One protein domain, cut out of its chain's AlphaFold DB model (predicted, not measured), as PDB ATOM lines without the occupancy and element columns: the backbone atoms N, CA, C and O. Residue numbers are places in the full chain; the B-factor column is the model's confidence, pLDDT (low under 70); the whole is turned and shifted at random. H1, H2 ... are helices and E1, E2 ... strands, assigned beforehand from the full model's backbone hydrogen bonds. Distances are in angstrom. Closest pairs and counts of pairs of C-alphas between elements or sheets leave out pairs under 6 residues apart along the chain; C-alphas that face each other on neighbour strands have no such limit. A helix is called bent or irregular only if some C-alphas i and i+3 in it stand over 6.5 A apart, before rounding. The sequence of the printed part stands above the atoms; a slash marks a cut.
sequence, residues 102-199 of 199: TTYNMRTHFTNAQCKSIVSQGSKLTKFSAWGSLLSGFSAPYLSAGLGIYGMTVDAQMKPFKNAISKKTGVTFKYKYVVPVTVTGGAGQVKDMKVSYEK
ATOM      1  N   THR A 102     299.553 287.319 312.893       73.44
ATOM      2  CA  THR A 102     298.949 286.554 311.805       73.44
ATOM      3  C   THR A 102     298.532 287.526 310.716       73.44
ATOM      4  O   THR A 102     297.855 288.520 310.982       73.44
ATOM      5  N   THR A 103     298.939 287.250 309.481       78.25
ATOM      6  CA  THR A 103     298.574 288.059 308.317       78.25
ATOM      7  C   THR A 103     297.646 287.269 307.406       78.25
ATOM      8  O   THR A 103     298.018 286.210 306.912       78.25
ATOM      9  N   TYR A 104     296.464 287.815 307.139       77.06
ATOM     10  CA  TYR A 104     295.486 287.267 306.207       77.06
ATOM     11  C   TYR A 104     295.500 288.073 304.912       77.06
ATOM     12  O   TYR A 104     295.350 289.296 304.930       77.06
ATOM     13  N   ASN A 105     295.666 287.399 303.776       83.62
ATOM     14  CA  ASN A 105     295.513 288.034 302.471       83.62
ATOM     15  C   ASN A 105     294.028 288.077 302.116       83.62
ATOM     16  O   ASN A 105     293.408 287.049 301.859       83.62
ATOM     17  N   MET A 106     293.467 289.277 302.092       82.06
ATOM     18  CA  MET A 106     292.060 289.512 301.819       82.06
ATOM     19  C   MET A 106     291.880 289.969 300.375       82.06
ATOM     20  O   MET A 106     292.603 290.840 299.880       82.06
ATOM     21  N   ARG A 107     290.873 289.407 299.705       88.81
ATOM     22  CA  ARG A 107     290.375 289.890 298.417       88.81
ATOM     23  C   ARG A 107     288.862 290.021 298.502       88.81
ATOM     24  O   ARG A 107     288.176 289.038 298.746       88.81
ATOM     25  N   THR A 108     288.350 291.217 298.252       89.00
ATOM     26  CA  THR A 108     286.912 291.490 298.247       89.00
ATOM     27  C   THR A 108     286.545 292.155 296.934       89.00
ATOM     28  O   THR A 108     287.097 293.202 296.603       89.00
ATOM     29  N   HIS A 109     285.638 291.544 296.177       92.25
ATOM     30  CA  HIS A 109     285.137 292.092 294.922       92.25
ATOM     31  C   HIS A 109     283.683 292.537 295.079       92.25
ATOM     32  O   HIS A 109     282.879 291.824 295.673       92.25
ATOM     33  N   PHE A 110     283.359 293.692 294.507       93.56
ATOM     34  CA  PHE A 110     282.004 294.212 294.401       93.56
ATOM     35  C   PHE A 110     281.669 294.459 292.939       93.56
ATOM     36  O   PHE A 110     282.365 295.201 292.245       93.56
ATOM     37  N   THR A 111     280.554 293.893 292.496       95.56
ATOM     38  CA  THR A 111     279.984 294.167 291.176       95.56
ATOM     39  C   THR A 111     279.523 295.622 291.068       95.56
ATOM     40  O   THR A 111     279.255 296.290 292.071       95.56
ATOM     41  N   ASN A 112     279.332 296.116 289.841       94.81
ATOM     42  CA  ASN A 112     278.784 297.457 289.619       94.81
ATOM     43  C   ASN A 112     277.427 297.667 290.325       94.81
ATOM     44  O   ASN A 112     277.176 298.732 290.891       94.81
ATOM     45  N   ALA A 113     276.566 296.642 290.334       95.75
ATOM     46  CA  ALA A 113     275.269 296.682 291.008       95.75
ATOM     47  C   ALA A 113     275.414 296.803 292.534       95.75
ATOM     48  O   ALA A 113     274.752 297.636 293.157       95.75
ATOM     49  N   GLN A 114     276.331 296.039 293.134       95.19
ATOM     50  CA  GLN A 114     276.638 296.151 294.562       95.19
ATOM     51  C   GLN A 114     277.225 297.524 294.900       95.19
ATOM     52  O   GLN A 114     276.795 298.132 295.875       95.19
ATOM     53  N   CYS A 115     278.115 298.072 294.066       94.88
ATOM     54  CA  CYS A 115     278.634 299.431 294.241       94.88
ATOM     55  C   CYS A 115     277.511 300.475 294.265       94.88
ATOM     56  O   CYS A 115     277.508 301.344 295.137       94.88
ATOM     57  N   LYS A 116     276.533 300.382 293.352       95.44
ATOM     58  CA  LYS A 116     275.356 301.271 293.342       95.44
ATOM     59  C   LYS A 116     274.550 301.154 294.633       95.44
ATOM     60  O   LYS A 116     274.184 302.179 295.207       95.44
ATOM     61  N   SER A 117     274.319 299.931 295.108       95.62
ATOM     62  CA  SER A 117     273.613 299.686 296.370       95.62
ATOM     63  C   SER A 117     274.368 300.280 297.566       95.62
ATOM     64  O   SER A 117     273.784 301.017 298.358       95.62
ATOM     65  N   ILE A 118     275.685 300.062 297.641       93.44
ATOM     66  CA  ILE A 118     276.555 300.605 298.694       93.44
ATOM     67  C   ILE A 118     276.539 302.134 298.691       93.44
ATOM     68  O   ILE A 118     276.385 302.732 299.750       93.44
ATOM     69  N   VAL A 119     276.652 302.785 297.531       94.94
ATOM     70  CA  VAL A 119     276.631 304.257 297.447       94.94
ATOM     71  C   VAL A 119     275.247 304.820 297.795       94.94
ATOM     72  O   VAL A 119     275.144 305.821 298.507       94.94
ATOM     73  N   SER A 120     274.173 304.162 297.353       95.06
ATOM     74  CA  SER A 120     272.799 304.571 297.671       95.06
ATOM     75  C   SER A 120     272.505 304.488 299.173       95.06
ATOM     76  O   SER A 120     271.928 305.414 299.741       95.06
ATOM     77  N   GLN A 121     272.942 303.415 299.835       91.81
ATOM     78  CA  GLN A 121     272.746 303.230 301.274       91.81
ATOM     79  C   GLN A 121     273.727 304.076 302.095       91.81
ATOM     80  O   GLN A 121     273.323 304.741 303.045       91.81
ATOM     81  N   GLY A 122     274.999 304.114 301.695       88.44
ATOM     82  CA  GLY A 122     276.075 304.831 302.377       88.44
ATOM     83  C   GLY A 122     275.891 306.346 302.402       88.44
ATOM     84  O   GLY A 122     276.204 306.974 303.409       88.44
ATOM     85  N   SER A 123     275.307 306.938 301.355       89.69
ATOM     86  CA  SER A 123     275.026 308.387 301.313       89.69
ATOM     87  C   SER A 123     274.048 308.865 302.392       89.69
ATOM     88  O   SER A 123     274.024 310.050 302.714       89.69
ATOM     89  N   LYS A 124     273.280 307.947 302.993       90.25
ATOM     90  CA  LYS A 124     272.333 308.228 304.082       90.25
ATOM     91  C   LYS A 124     272.965 308.091 305.473       90.25
ATOM     92  O   LYS A 124     272.306 308.374 306.471       90.25
ATOM     93  N   LEU A 125     274.213 307.623 305.565       82.94
ATOM     94  CA  LEU A 125     274.867 307.310 306.834       82.94
ATOM     95  C   LEU A 125     275.721 308.475 307.334       82.94
ATOM     96  O   LEU A 125     276.587 308.988 306.634       82.94
ATOM     97  N   THR A 126     275.529 308.832 308.603       76.50
ATOM     98  CA  THR A 126     276.308 309.873 309.297       76.50
ATOM     99  C   THR A 126     277.318 309.306 310.298       76.50
ATOM    100  O   THR A 126     278.192 310.032 310.768       76.50
ATOM    101  N   LYS A 127     277.226 308.009 310.630       75.31
ATOM    102  CA  LYS A 127     278.062 307.336 311.637       75.31
ATOM    103  C   LYS A 127     278.964 306.276 311.007       75.31
ATOM    104  O   LYS A 127     278.498 305.433 310.245       75.31
ATOM    105  N   PHE A 128     280.232 306.258 311.420       69.19
ATOM    106  CA  PHE A 128     281.219 305.276 310.958       69.19
ATOM    107  C   PHE A 128     280.858 303.830 311.346       69.19
ATOM    108  O   PHE A 128     281.050 302.916 310.550       69.19
ATOM    109  N   SER A 129     280.268 303.608 312.525       73.50
ATOM    110  CA  SER A 129     279.819 302.269 312.942       73.50
ATOM    111  C   SER A 129     278.754 301.689 312.007       73.50
ATOM    112  O   SER A 129     278.837 300.525 311.630       73.50
ATOM    113  N   ALA A 130     277.799 302.512 311.561       78.19
ATOM    114  CA  ALA A 130     276.775 302.099 310.603       78.19
ATOM    115  C   ALA A 130     277.370 301.790 309.219       78.19
ATOM    116  O   ALA A 130     276.917 300.875 308.538       78.19
ATOM    117  N   TRP A 131     278.413 302.525 308.822       83.31
ATOM    118  CA  TRP A 131     279.157 302.264 307.590       83.31
ATOM    119  C   TRP A 131     279.903 300.924 307.633       83.31
ATOM    120  O   TRP A 131     279.836 300.151 306.678       83.31
ATOM    121  N   GLY A 132     280.541 300.604 308.763       81.81
ATOM    122  CA  GLY A 132     281.133 299.286 308.997       81.81
ATOM    123  C   GLY A 132     280.102 298.160 308.885       81.81
ATOM    124  O   GLY A 132     280.324 297.208 308.142       81.81
ATOM    125  N   SER A 133     278.946 298.301 309.544       80.94
ATOM    126  CA  SER A 133     277.859 297.313 309.475       80.94
ATOM    127  C   SER A 133     277.309 297.120 308.062       80.94
ATOM    128  O   SER A 133     277.047 295.984 307.667       80.94
ATOM    129  N   LEU A 134     277.177 298.199 307.280       85.00
ATOM    130  CA  LEU A 134     276.767 298.112 305.877       85.00
ATOM    131  C   LEU A 134     277.740 297.232 305.084       85.00
ATOM    132  O   LEU A 134     277.308 296.297 304.418       85.00
ATOM    133  N   LEU A 135     279.048 297.495 305.182       83.75
ATOM    134  CA  LEU A 135     280.070 296.724 304.464       83.75
ATOM    135  C   LEU A 135     280.155 295.266 304.945       83.75
ATOM    136  O   LEU A 135     280.338 294.367 304.123       83.75
ATOM    137  N   SER A 136     279.942 295.003 306.238       81.81
ATOM    138  CA  SER A 136     279.803 293.637 306.768       81.81
ATOM    139  C   SER A 136     278.647 292.875 306.118       81.81
ATOM    140  O   SER A 136     278.804 291.697 305.808       81.81
ATOM    141  N   GLY A 137     277.525 293.547 305.830       78.75
ATOM    142  CA  GLY A 137     276.392 292.971 305.091       78.75
ATOM    143  C   GLY A 137     276.734 292.528 303.663       78.75
ATOM    144  O   GLY A 137     276.040 291.692 303.094       78.75
ATOM    145  N   PHE A 138     277.842 293.023 303.103       81.31
ATOM    146  CA  PHE A 138     278.406 292.576 301.826       81.31
ATOM    147  C   PHE A 138     279.631 291.659 302.003       81.31
ATOM    148  O   PHE A 138     280.477 291.577 301.115       81.31
ATOM    149  N   SER A 139     279.752 290.965 303.141       77.81
ATOM    150  CA  SER A 139     280.885 290.077 303.462       77.81
ATOM    151  C   SER A 139     282.251 290.782 303.488       77.81
ATOM    152  O   SER A 139     283.287 290.168 303.227       77.81
ATOM    153  N   ALA A 140     282.278 292.078 303.820       77.38
ATOM    154  CA  ALA A 140     283.491 292.896 303.852       77.38
ATOM    155  C   ALA A 140     283.726 293.596 305.212       77.38
ATOM    156  O   ALA A 140     283.952 294.811 305.244       77.38
ATOM    157  N   PRO A 141     283.705 292.869 306.346       67.31
ATOM    158  CA  PRO A 141     283.684 293.473 307.682       67.31
ATOM    159  C   PRO A 141     284.935 294.298 308.019       67.31
ATOM    160  O   PRO A 141     284.852 295.289 308.742       67.31
ATOM    161  N   TYR A 142     286.092 293.938 307.458       72.88
ATOM    162  CA  TYR A 142     287.373 294.605 307.730       72.88
ATOM    163  C   TYR A 142     287.717 295.713 306.729       72.88
ATOM    164  O   TYR A 142     288.700 296.433 306.906       72.88
ATOM    165  N   LEU A 143     286.910 295.879 305.675       77.88
ATOM    166  CA  LEU A 143     287.200 296.827 304.603       77.88
ATOM    167  C   LEU A 143     287.042 298.285 305.058       77.88
ATOM    168  O   LEU A 143     287.798 299.146 304.612       77.88
ATOM    169  N   SER A 144     286.109 298.561 305.975       72.75
ATOM    170  CA  SER A 144     285.859 299.910 306.515       72.75
ATOM    171  C   SER A 144     287.115 300.546 307.128       72.75
ATOM    172  O   SER A 144     287.369 301.730 306.918       72.75
ATOM    173  N   ALA A 145     287.944 299.753 307.814       68.69
ATOM    174  CA  ALA A 145     289.217 300.200 308.378       68.69
ATOM    175  C   ALA A 145     290.251 300.531 307.287       68.69
ATOM    176  O   ALA A 145     290.986 301.509 307.403       68.69
ATOM    177  N   GLY A 146     290.280 299.751 306.202       69.38
ATOM    178  CA  GLY A 146     291.165 299.991 305.060       69.38
ATOM    179  C   GLY A 146     290.797 301.245 304.272       69.38
ATOM    180  O   GLY A 146     291.672 302.005 303.862       69.38
ATOM    181  N   LEU A 147     289.501 301.514 304.105       77.62
ATOM    182  CA  LEU A 147     289.004 302.671 303.353       77.62
ATOM    183  C   LEU A 147     289.357 304.023 303.985       77.62
ATOM    184  O   LEU A 147     289.273 305.039 303.294       77.62
ATOM    185  N   GLY A 148     289.833 304.044 305.234       68.56
ATOM    186  CA  GLY A 148     290.352 305.240 305.900       68.56
ATOM    187  C   GLY A 148     291.436 305.984 305.109       68.56
ATOM    188  O   GLY A 148     291.552 307.198 305.260       68.56
ATOM    189  N   ILE A 149     292.155 305.318 304.190       74.88
ATOM    190  CA  ILE A 149     293.124 305.984 303.295       74.88
ATOM    191  C   ILE A 149     292.488 307.062 302.404       74.88
ATOM    192  O   ILE A 149     293.181 307.950 301.917       74.88
ATOM    193  N   TYR A 150     291.176 306.978 302.161       71.00
ATOM    194  CA  TYR A 150     290.435 307.958 301.370       71.00
ATOM    195  C   TYR A 150     289.866 309.094 302.225       71.00
ATOM    196  O   TYR A 150     289.454 310.103 301.663       71.00
ATOM    197  N   GLY A 151     289.859 308.948 303.555       72.19
ATOM    198  CA  GLY A 151     289.346 309.916 304.519       72.19
ATOM    199  C   GLY A 151     288.524 309.267 305.640       72.19
ATOM    200  O   GLY A 151     288.145 308.098 305.583       72.19
ATOM    201  N   MET A 152     288.218 310.054 306.674       72.50
ATOM    202  CA  MET A 152     287.482 309.589 307.861       72.50
ATOM    203  C   MET A 152     285.954 309.677 307.720       72.50
ATOM    204  O   MET A 152     285.226 309.165 308.568       72.50
ATOM    205  N   THR A 153     285.451 310.336 306.674       80.62
ATOM    206  CA  THR A 153     284.009 310.470 306.427       80.62
ATOM    207  C   THR A 153     283.500 309.334 305.544       80.62
ATOM    208  O   THR A 153     284.217 308.850 304.668       80.62
ATOM    209  N   VAL A 154     282.235 308.942 305.726       80.31
ATOM    210  CA  VAL A 154     281.581 307.933 304.873       80.31
ATOM    211  C   VAL A 154     281.655 308.339 303.399       80.31
ATOM    212  O   VAL A 154     281.986 307.521 302.546       80.31
ATOM    213  N   ASP A 155     281.441 309.623 303.098       85.62
ATOM    214  CA  ASP A 155     281.501 310.129 301.725       85.62
ATOM    215  C   ASP A 155     282.874 309.949 301.068       85.62
ATOM    216  O   ASP A 155     282.967 309.494 299.924       85.62
ATOM    217  N   ALA A 156     283.941 310.224 301.818       84.31
ATOM    218  CA  ALA A 156     285.303 310.050 301.343       84.31
ATOM    219  C   ALA A 156     285.628 308.564 301.110       84.31
ATOM    220  O   ALA A 156     286.185 308.195 300.075       84.31
ATOM    221  N   GLN A 157     285.187 307.689 302.017       87.19
ATOM    222  CA  GLN A 157     285.364 306.237 301.906       87.19
ATOM    223  C   GLN A 157     284.532 305.602 300.784       87.19
ATOM    224  O   GLN A 157     284.889 304.535 300.283       87.19
ATOM    225  N   MET A 158     283.465 306.264 300.325       91.75
ATOM    226  CA  MET A 158     282.669 305.829 299.172       91.75
ATOM    227  C   MET A 158     283.357 306.067 297.817       91.75
ATOM    228  O   MET A 158     282.910 305.523 296.802       91.75
ATOM    229  N   LYS A 159     284.441 306.854 297.762       93.88
ATOM    230  CA  LYS A 159     285.153 307.220 296.523       93.88
ATOM    231  C   LYS A 159     285.458 306.038 295.582       93.88
ATOM    232  O   LYS A 159     285.110 306.140 294.403       93.88
ATOM    233  N   PRO A 160     286.052 304.911 296.028       93.81
ATOM    234  CA  PRO A 160     286.313 303.779 295.138       93.81
ATOM    235  C   PRO A 160     285.036 303.173 294.538       93.81
ATOM    236  O   PRO A 160     285.041 302.829 293.359       93.81
ATOM    237  N   PHE A 161     283.928 303.119 295.282       95.94
ATOM    238  CA  PHE A 161     282.647 302.621 294.771       95.94
ATOM    239  C   PHE A 161     282.024 303.585 293.756       95.94
ATOM    240  O   PHE A 161     281.601 303.152 292.685       95.94
ATOM    241  N   LYS A 162     282.039 304.899 294.031       95.88
ATOM    242  CA  LYS A 162     281.580 305.933 293.081       95.88
ATOM    243  C   LYS A 162     282.354 305.865 291.757       95.88
ATOM    244  O   LYS A 162     281.752 305.932 290.688       95.88
ATOM    245  N   ASN A 163     283.669 305.651 291.825       95.94
ATOM    246  CA  ASN A 163     284.519 305.474 290.643       95.94
ATOM    247  C   ASN A 163     284.192 304.201 289.845       95.94
ATOM    248  O   ASN A 163     284.275 304.210 288.621       95.94
ATOM    249  N   ALA A 164     283.832 303.103 290.513       95.94
ATOM    250  CA  ALA A 164     283.412 301.876 289.833       95.94
ATOM    251  C   ALA A 164     282.083 302.082 289.087       95.94
ATOM    252  O   ALA A 164     281.933 301.677 287.934       95.94
ATOM    253  N   ILE A 165     281.141 302.799 289.716       96.06
ATOM    254  CA  ILE A 165     279.856 303.165 289.105       96.06
ATOM    255  C   ILE A 165     280.077 303.995 287.840       96.06
ATOM    256  O   ILE A 165     279.537 303.634 286.794       96.06
ATOM    257  N   SER A 166     280.885 305.060 287.912       96.25
ATOM    258  CA  SER A 166     281.131 305.946 286.763       96.25
ATOM    259  C   SER A 166     281.809 305.219 285.601       96.25
ATOM    260  O   SER A 166     281.463 305.445 284.445       96.25
ATOM    261  N   LYS A 167     282.712 304.277 285.902       94.50
ATOM    262  CA  LYS A 167     283.402 303.442 284.908       94.50
ATOM    263  C   LYS A 167     282.573 302.264 284.393       94.50
ATOM    264  O   LYS A 167     283.058 301.537 283.529       94.50
ATOM    265  N   LYS A 168     281.355 302.051 284.905       95.31
ATOM    266  CA  LYS A 168     280.519 300.871 284.606       95.31
ATOM    267  C   LYS A 168     281.258 299.541 284.856       95.31
ATOM    268  O   LYS A 168     281.075 298.580 284.117       95.31
ATOM    269  N   THR A 169     282.099 299.499 285.889       95.56
ATOM    270  CA  THR A 169     282.885 298.328 286.320       95.56
ATOM    271  C   THR A 169     282.532 297.928 287.754       95.56
ATOM    272  O   THR A 169     281.812 298.650 288.455       95.56
ATOM    273  N   GLY A 170     283.006 296.764 288.192       94.88
ATOM    274  CA  GLY A 170     283.146 296.421 289.602       94.88
ATOM    275  C   GLY A 170     284.431 296.990 290.216       94.88
ATOM    276  O   GLY A 170     285.258 297.610 289.542       94.88
ATOM    277  N   VAL A 171     284.602 296.782 291.520       95.88
ATOM    278  CA  VAL A 171     285.814 297.150 292.264       95.88
ATOM    279  C   VAL A 171     286.314 295.970 293.081       95.88
ATOM    280  O   VAL A 171     285.556 295.329 293.804       95.88
ATOM    281  N   THR A 172     287.610 295.699 292.983       93.50
ATOM    282  CA  THR A 172     288.296 294.666 293.755       93.50
ATOM    283  C   THR A 172     289.267 295.333 294.724       93.50
ATOM    284  O   THR A 172     290.151 296.085 294.320       93.50
ATOM    285  N   PHE A 173     289.129 295.021 296.009       89.94
ATOM    286  CA  PHE A 173     290.057 295.401 297.067       89.94
ATOM    287  C   PHE A 173     290.937 294.203 297.406       89.94
ATOM    288  O   PHE A 173     290.429 293.134 297.742       89.94
ATOM    289  N   LYS A 174     292.256 294.374 297.330       88.88
ATOM    290  CA  LYS A 174     293.250 293.407 297.812       88.88
ATOM    291  C   LYS A 174     294.015 294.052 298.953       88.88
ATOM    292  O   LYS A 174     294.541 295.143 298.770       88.88
ATOM    293  N   TYR A 175     294.065 293.419 300.115       84.69
ATOM    294  CA  TYR A 175     294.741 293.980 301.284       84.69
ATOM    295  C   TYR A 175     295.219 292.878 302.223       84.69
ATOM    296  O   TYR A 175     294.747 291.746 302.164       84.69
ATOM    297  N   LYS A 176     296.155 293.214 303.105       80.62
ATOM    298  CA  LYS A 176     296.578 292.348 304.205       80.62
ATOM    299  C   LYS A 176     295.843 292.763 305.469       80.62
ATOM    300  O   LYS A 176     295.877 293.937 305.827       80.62
ATOM    301  N   TYR A 177     295.201 291.822 306.145       75.50
ATOM    302  CA  TYR A 177     294.649 292.025 307.479       75.50
ATOM    303  C   TYR A 177     295.592 291.393 308.502       75.50
ATOM    304  O   TYR A 177     295.820 290.188 308.477       75.50
ATOM    305  N   VAL A 178     296.194 292.215 309.356       75.19
ATOM    306  CA  VAL A 178     297.248 291.815 310.293       75.19
ATOM    307  C   VAL A 178     296.692 291.850 311.709       75.19
ATOM    308  O   VAL A 178     296.308 292.914 312.189       75.19
ATOM    309  N   VAL A 179     296.660 290.703 312.381       72.06
ATOM    310  CA  VAL A 179     296.133 290.551 313.744       72.06
ATOM    311  C   VAL A 179     297.269 290.108 314.673       72.06
ATOM    312  O   VAL A 179     298.002 289.187 314.309       72.06
ATOM    313  N   PRO A 180     297.453 290.716 315.858       65.88
ATOM    314  CA  PRO A 180     298.424 290.219 316.832       65.88
ATOM    315  C   PRO A 180     297.987 288.851 317.378       65.88
ATOM    316  O   PRO A 180     296.838 288.685 317.776       65.88
ATOM    317  N   VAL A 181     298.903 287.878 317.424       59.66
ATOM    318  CA  VAL A 181     298.622 286.480 317.820       59.66
ATOM    319  C   VAL A 181     298.199 286.361 319.292       59.66
ATOM    320  O   VAL A 181     297.516 285.415 319.666       59.66
ATOM    321  N   THR A 182     298.571 287.326 320.136       54.38
ATOM    322  CA  THR A 182     298.407 287.263 321.598       54.38
ATOM    323  C   THR A 182     297.155 287.948 322.148       54.38
ATOM    324  O   THR A 182     296.978 287.979 323.363       54.38
ATOM    325  N   VAL A 183     296.266 288.483 321.304       46.47
ATOM    326  CA  VAL A 183     295.021 289.122 321.768       46.47
ATOM    327  C   VAL A 183     293.812 288.556 321.040       46.47
ATOM    328  O   VAL A 183     293.455 288.987 319.941       46.47
ATOM    329  N   THR A 184     293.123 287.634 321.708       42.06
ATOM    330  CA  THR A 184     291.721 287.306 321.439       42.06
ATOM    331  C   THR A 184     290.911 288.595 321.629       42.06
ATOM    332  O   THR A 184     290.653 289.011 322.754       42.06
ATOM    333  N   GLY A 185     290.599 289.296 320.534       40.59
ATOM    334  CA  GLY A 185     289.899 290.592 320.557       40.59
ATOM    335  C   GLY A 185     290.734 291.820 320.166       40.59
ATOM    336  O   GLY A 185     290.228 292.939 320.238       40.59
ATOM    337  N   GLY A 186     291.985 291.655 319.721       44.69
ATOM    338  CA  GLY A 186     292.774 292.763 319.174       44.69
ATOM    339  C   GLY A 186     292.210 293.261 317.838       44.69
ATOM    340  O   GLY A 186     291.990 292.470 316.921       44.69
ATOM    341  N   ALA A 187     291.999 294.575 317.700       55.78
ATOM    342  CA  ALA A 187     291.612 295.177 316.425       55.78
ATOM    343  C   ALA A 187     292.754 295.001 315.406       55.78
ATOM    344  O   ALA A 187     293.814 295.615 315.536       55.78
ATOM    345  N   GLY A 188     292.557 294.137 314.409       63.34
ATOM    346  CA  GLY A 188     293.537 293.946 313.342       63.34
ATOM    347  C   GLY A 188     293.712 295.193 312.473       63.34
ATOM    348  O   GLY A 188     292.831 296.049 312.380       63.34
ATOM    349  N   GLN A 189     294.864 295.291 311.820       69.94
ATOM    350  CA  GLN A 189     295.238 296.405 310.953       69.94
ATOM    351  C   GLN A 189     295.121 296.016 309.482       69.94
ATOM    352  O   GLN A 189     295.539 294.929 309.087       69.94
ATOM    353  N   VAL A 190     294.622 296.930 308.651       73.81
ATOM    354  CA  VAL A 190     294.669 296.783 307.192       73.81
ATOM    355  C   VAL A 190     295.971 297.384 306.660       73.81
ATOM    356  O   VAL A 190     296.284 298.538 306.947       73.81
ATOM    357  N   LYS A 191     296.727 296.612 305.874       76.62
ATOM    358  CA  LYS A 191     297.974 297.023 305.210       76.62
ATOM    359  C   LYS A 191     297.930 296.721 303.712       76.62
ATOM    360  O   LYS A 191     297.156 295.878 303.261       76.62
ATOM    361  N   ASP A 192     298.787 297.403 302.954       81.25
ATOM    362  CA  ASP A 192     299.022 297.174 301.521       81.25
ATOM    363  C   ASP A 192     297.743 297.165 300.662       81.25
ATOM    364  O   ASP A 192     297.607 296.350 299.746       81.25
ATOM    365  N   MET A 193     296.779 298.046 300.960       81.19
ATOM    366  CA  MET A 193     295.514 298.065 300.228       81.19
ATOM    367  C   MET A 193     295.716 298.503 298.774       81.19
ATOM    368  O   MET A 193     296.168 299.610 298.487       81.19
ATOM    369  N   LYS A 194     295.315 297.632 297.851       87.44
ATOM    370  CA  LYS A 194     295.260 297.864 296.410       87.44
ATOM    371  C   LYS A 194     293.812 297.816 295.944       87.44
ATOM    372  O   LYS A 194     293.052 296.940 296.354       87.44
ATOM    373  N   VAL A 195     293.460 298.738 295.057       90.25
ATOM    374  CA  VAL A 195     292.124 298.842 294.462       90.25
ATOM    375  C   VAL A 195     292.254 298.698 292.952       90.25
ATOM    376  O   VAL A 195     292.992 299.456 292.326       90.25
ATOM    377  N   SER A 196     291.546 297.735 292.367       93.44
ATOM    378  CA  SER A 196     291.436 297.553 290.916       93.44
ATOM    379  C   SER A 196     289.983 297.668 290.459       93.44
ATOM    380  O   SER A 196     289.050 297.416 291.221       93.44
ATOM    381  N   TYR A 197     289.799 298.090 289.209       93.56
ATOM    382  CA  TYR A 197     288.497 298.221 288.563       93.56
ATOM    383  C   TYR A 197     288.419 297.184 287.451       93.56
ATOM    384  O   TYR A 197     289.203 297.239 286.506       93.56
ATOM    385  N   GLU A 198     287.512 296.229 287.594       87.62
ATOM    386  CA  GLU A 198     287.411 295.037 286.748       87.62
ATOM    387  C   GLU A 198     285.955 294.922 286.271       87.62
ATOM    388  O   GLU A 198     285.045 295.317 287.003       87.62
ATOM    389  N   LYS A 199     285.734 294.487 285.024       74.75
ATOM    390  CA  LYS A 199     284.381 294.295 284.477       74.75
ATOM    391  C   LYS A 199     283.739 293.033 285.033       74.75
ATOM    392  O   LYS A 199     284.476 292.036 285.176       74.75
TER     393      LYS A 199
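AT A GLANCE: This is residues 102 to 199 of the 199 residues of an uncharacterized protein of Listeria booriae (UniProt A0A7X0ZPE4). A long, twisted sheet of three strands has helices over one face and the other face bare. H3 and H5 pack on the covered face, H1 stands beside the strands near the end of E1 and the beginning of E2, and H2 and H4 lie off the sheet, packed on other helices. The 98 printed residues hold five named helices and three named strands, in the order E1 H1 H2 H3 H4 H5 E2 E3; the sheet order is E1 - E2 - E3, all antiparallel, and the class is mixed, helices and strands. The whole is compact, with a radius of gyration of the C-alphas of 13.3 A and spans of 43 by 29 by 21 A.

HOW THE PARTS SIT: Edge strand E1, residues 102 to 110, is antiparallel to inner strand E2, residues 170 to 180, at 163 degrees, with N 106 and O 175 at 2.8 A. E2 forms a hairpin with edge strand E3, residues 189 to 198, antiparallel at 167 degrees, with N 174 and O 194 at 2.9 A. H1, residues 112 to 122, is at the sheet's level, with a height over the sheet of 3.3 A. It forms a helical hairpin with H2, residues 128 to 137: they touch, closest at the C-alphas of Gly 122 and Trp 131, 6.6 A, at a shallow tilt of 31 degrees, opposite ways. H2 touches H3, residues 143 to 150, at a steep tilt of 53 degrees, with the closest C-alphas, of Gly 132 and Ser 144, 5.4 A apart. H3 runs across the strands, over E3, at a height over the sheet of 9.1 A. H4, residues 154 to 157, touches H3, closest at the C-alphas of Leu 147 and Gln 157, 5.3 A. H5, residues 159 to 166, is on the same face as H3, which gives two layers, helices on one face of a sheet; it runs along the strands, over E2, at a height over the sheet of 9.0 A. H5 touches H1, closest at the C-alphas of Cys 115 and Phe 161, 5.2 A, at a steep tilt of 50 degrees. The helix packing is mostly crossed, but only just, with 1 of 3 pairs at a shallow tilt. Every O i to N i+4 pair is within hydrogen-bond range in H1, H2 and H5; H3 has 1 of 4, beside 3 of 5 O i to N i+3 pairs, and H4 is too short for an O i to N i+4 pair.

IN THESE COORDINATES: E1 begins at C-alpha 102, (298.949, 286.554, 311.805), and is 25.5 A long. H1 is 15.0 A long, H2 14.5 A, H3 12.0 A, H4 5.1 A and H5 10.6 A. H3 is irregular, only just: C-alphas 146 and 149 are 6.55 A apart. E2 is 31.8 A long and begins at C-alpha 170, (283.146, 296.421, 289.602). E3, 25.5 A long, bends by 62 degrees at residue 192 and ends at C-alpha 198, (287.411, 295.037, 286.748).

THE WHOLE: The two C-alphas farthest apart, of Lys 168 and Thr 182, are 43.3 A apart. The printed part has no cut and no long link; the link from E2 to E3, 8 residues, is short, and the others are tight. The mean pLDDT of the printed part is 81.6, and 15 residues are under 70, among them residues 180 to 189.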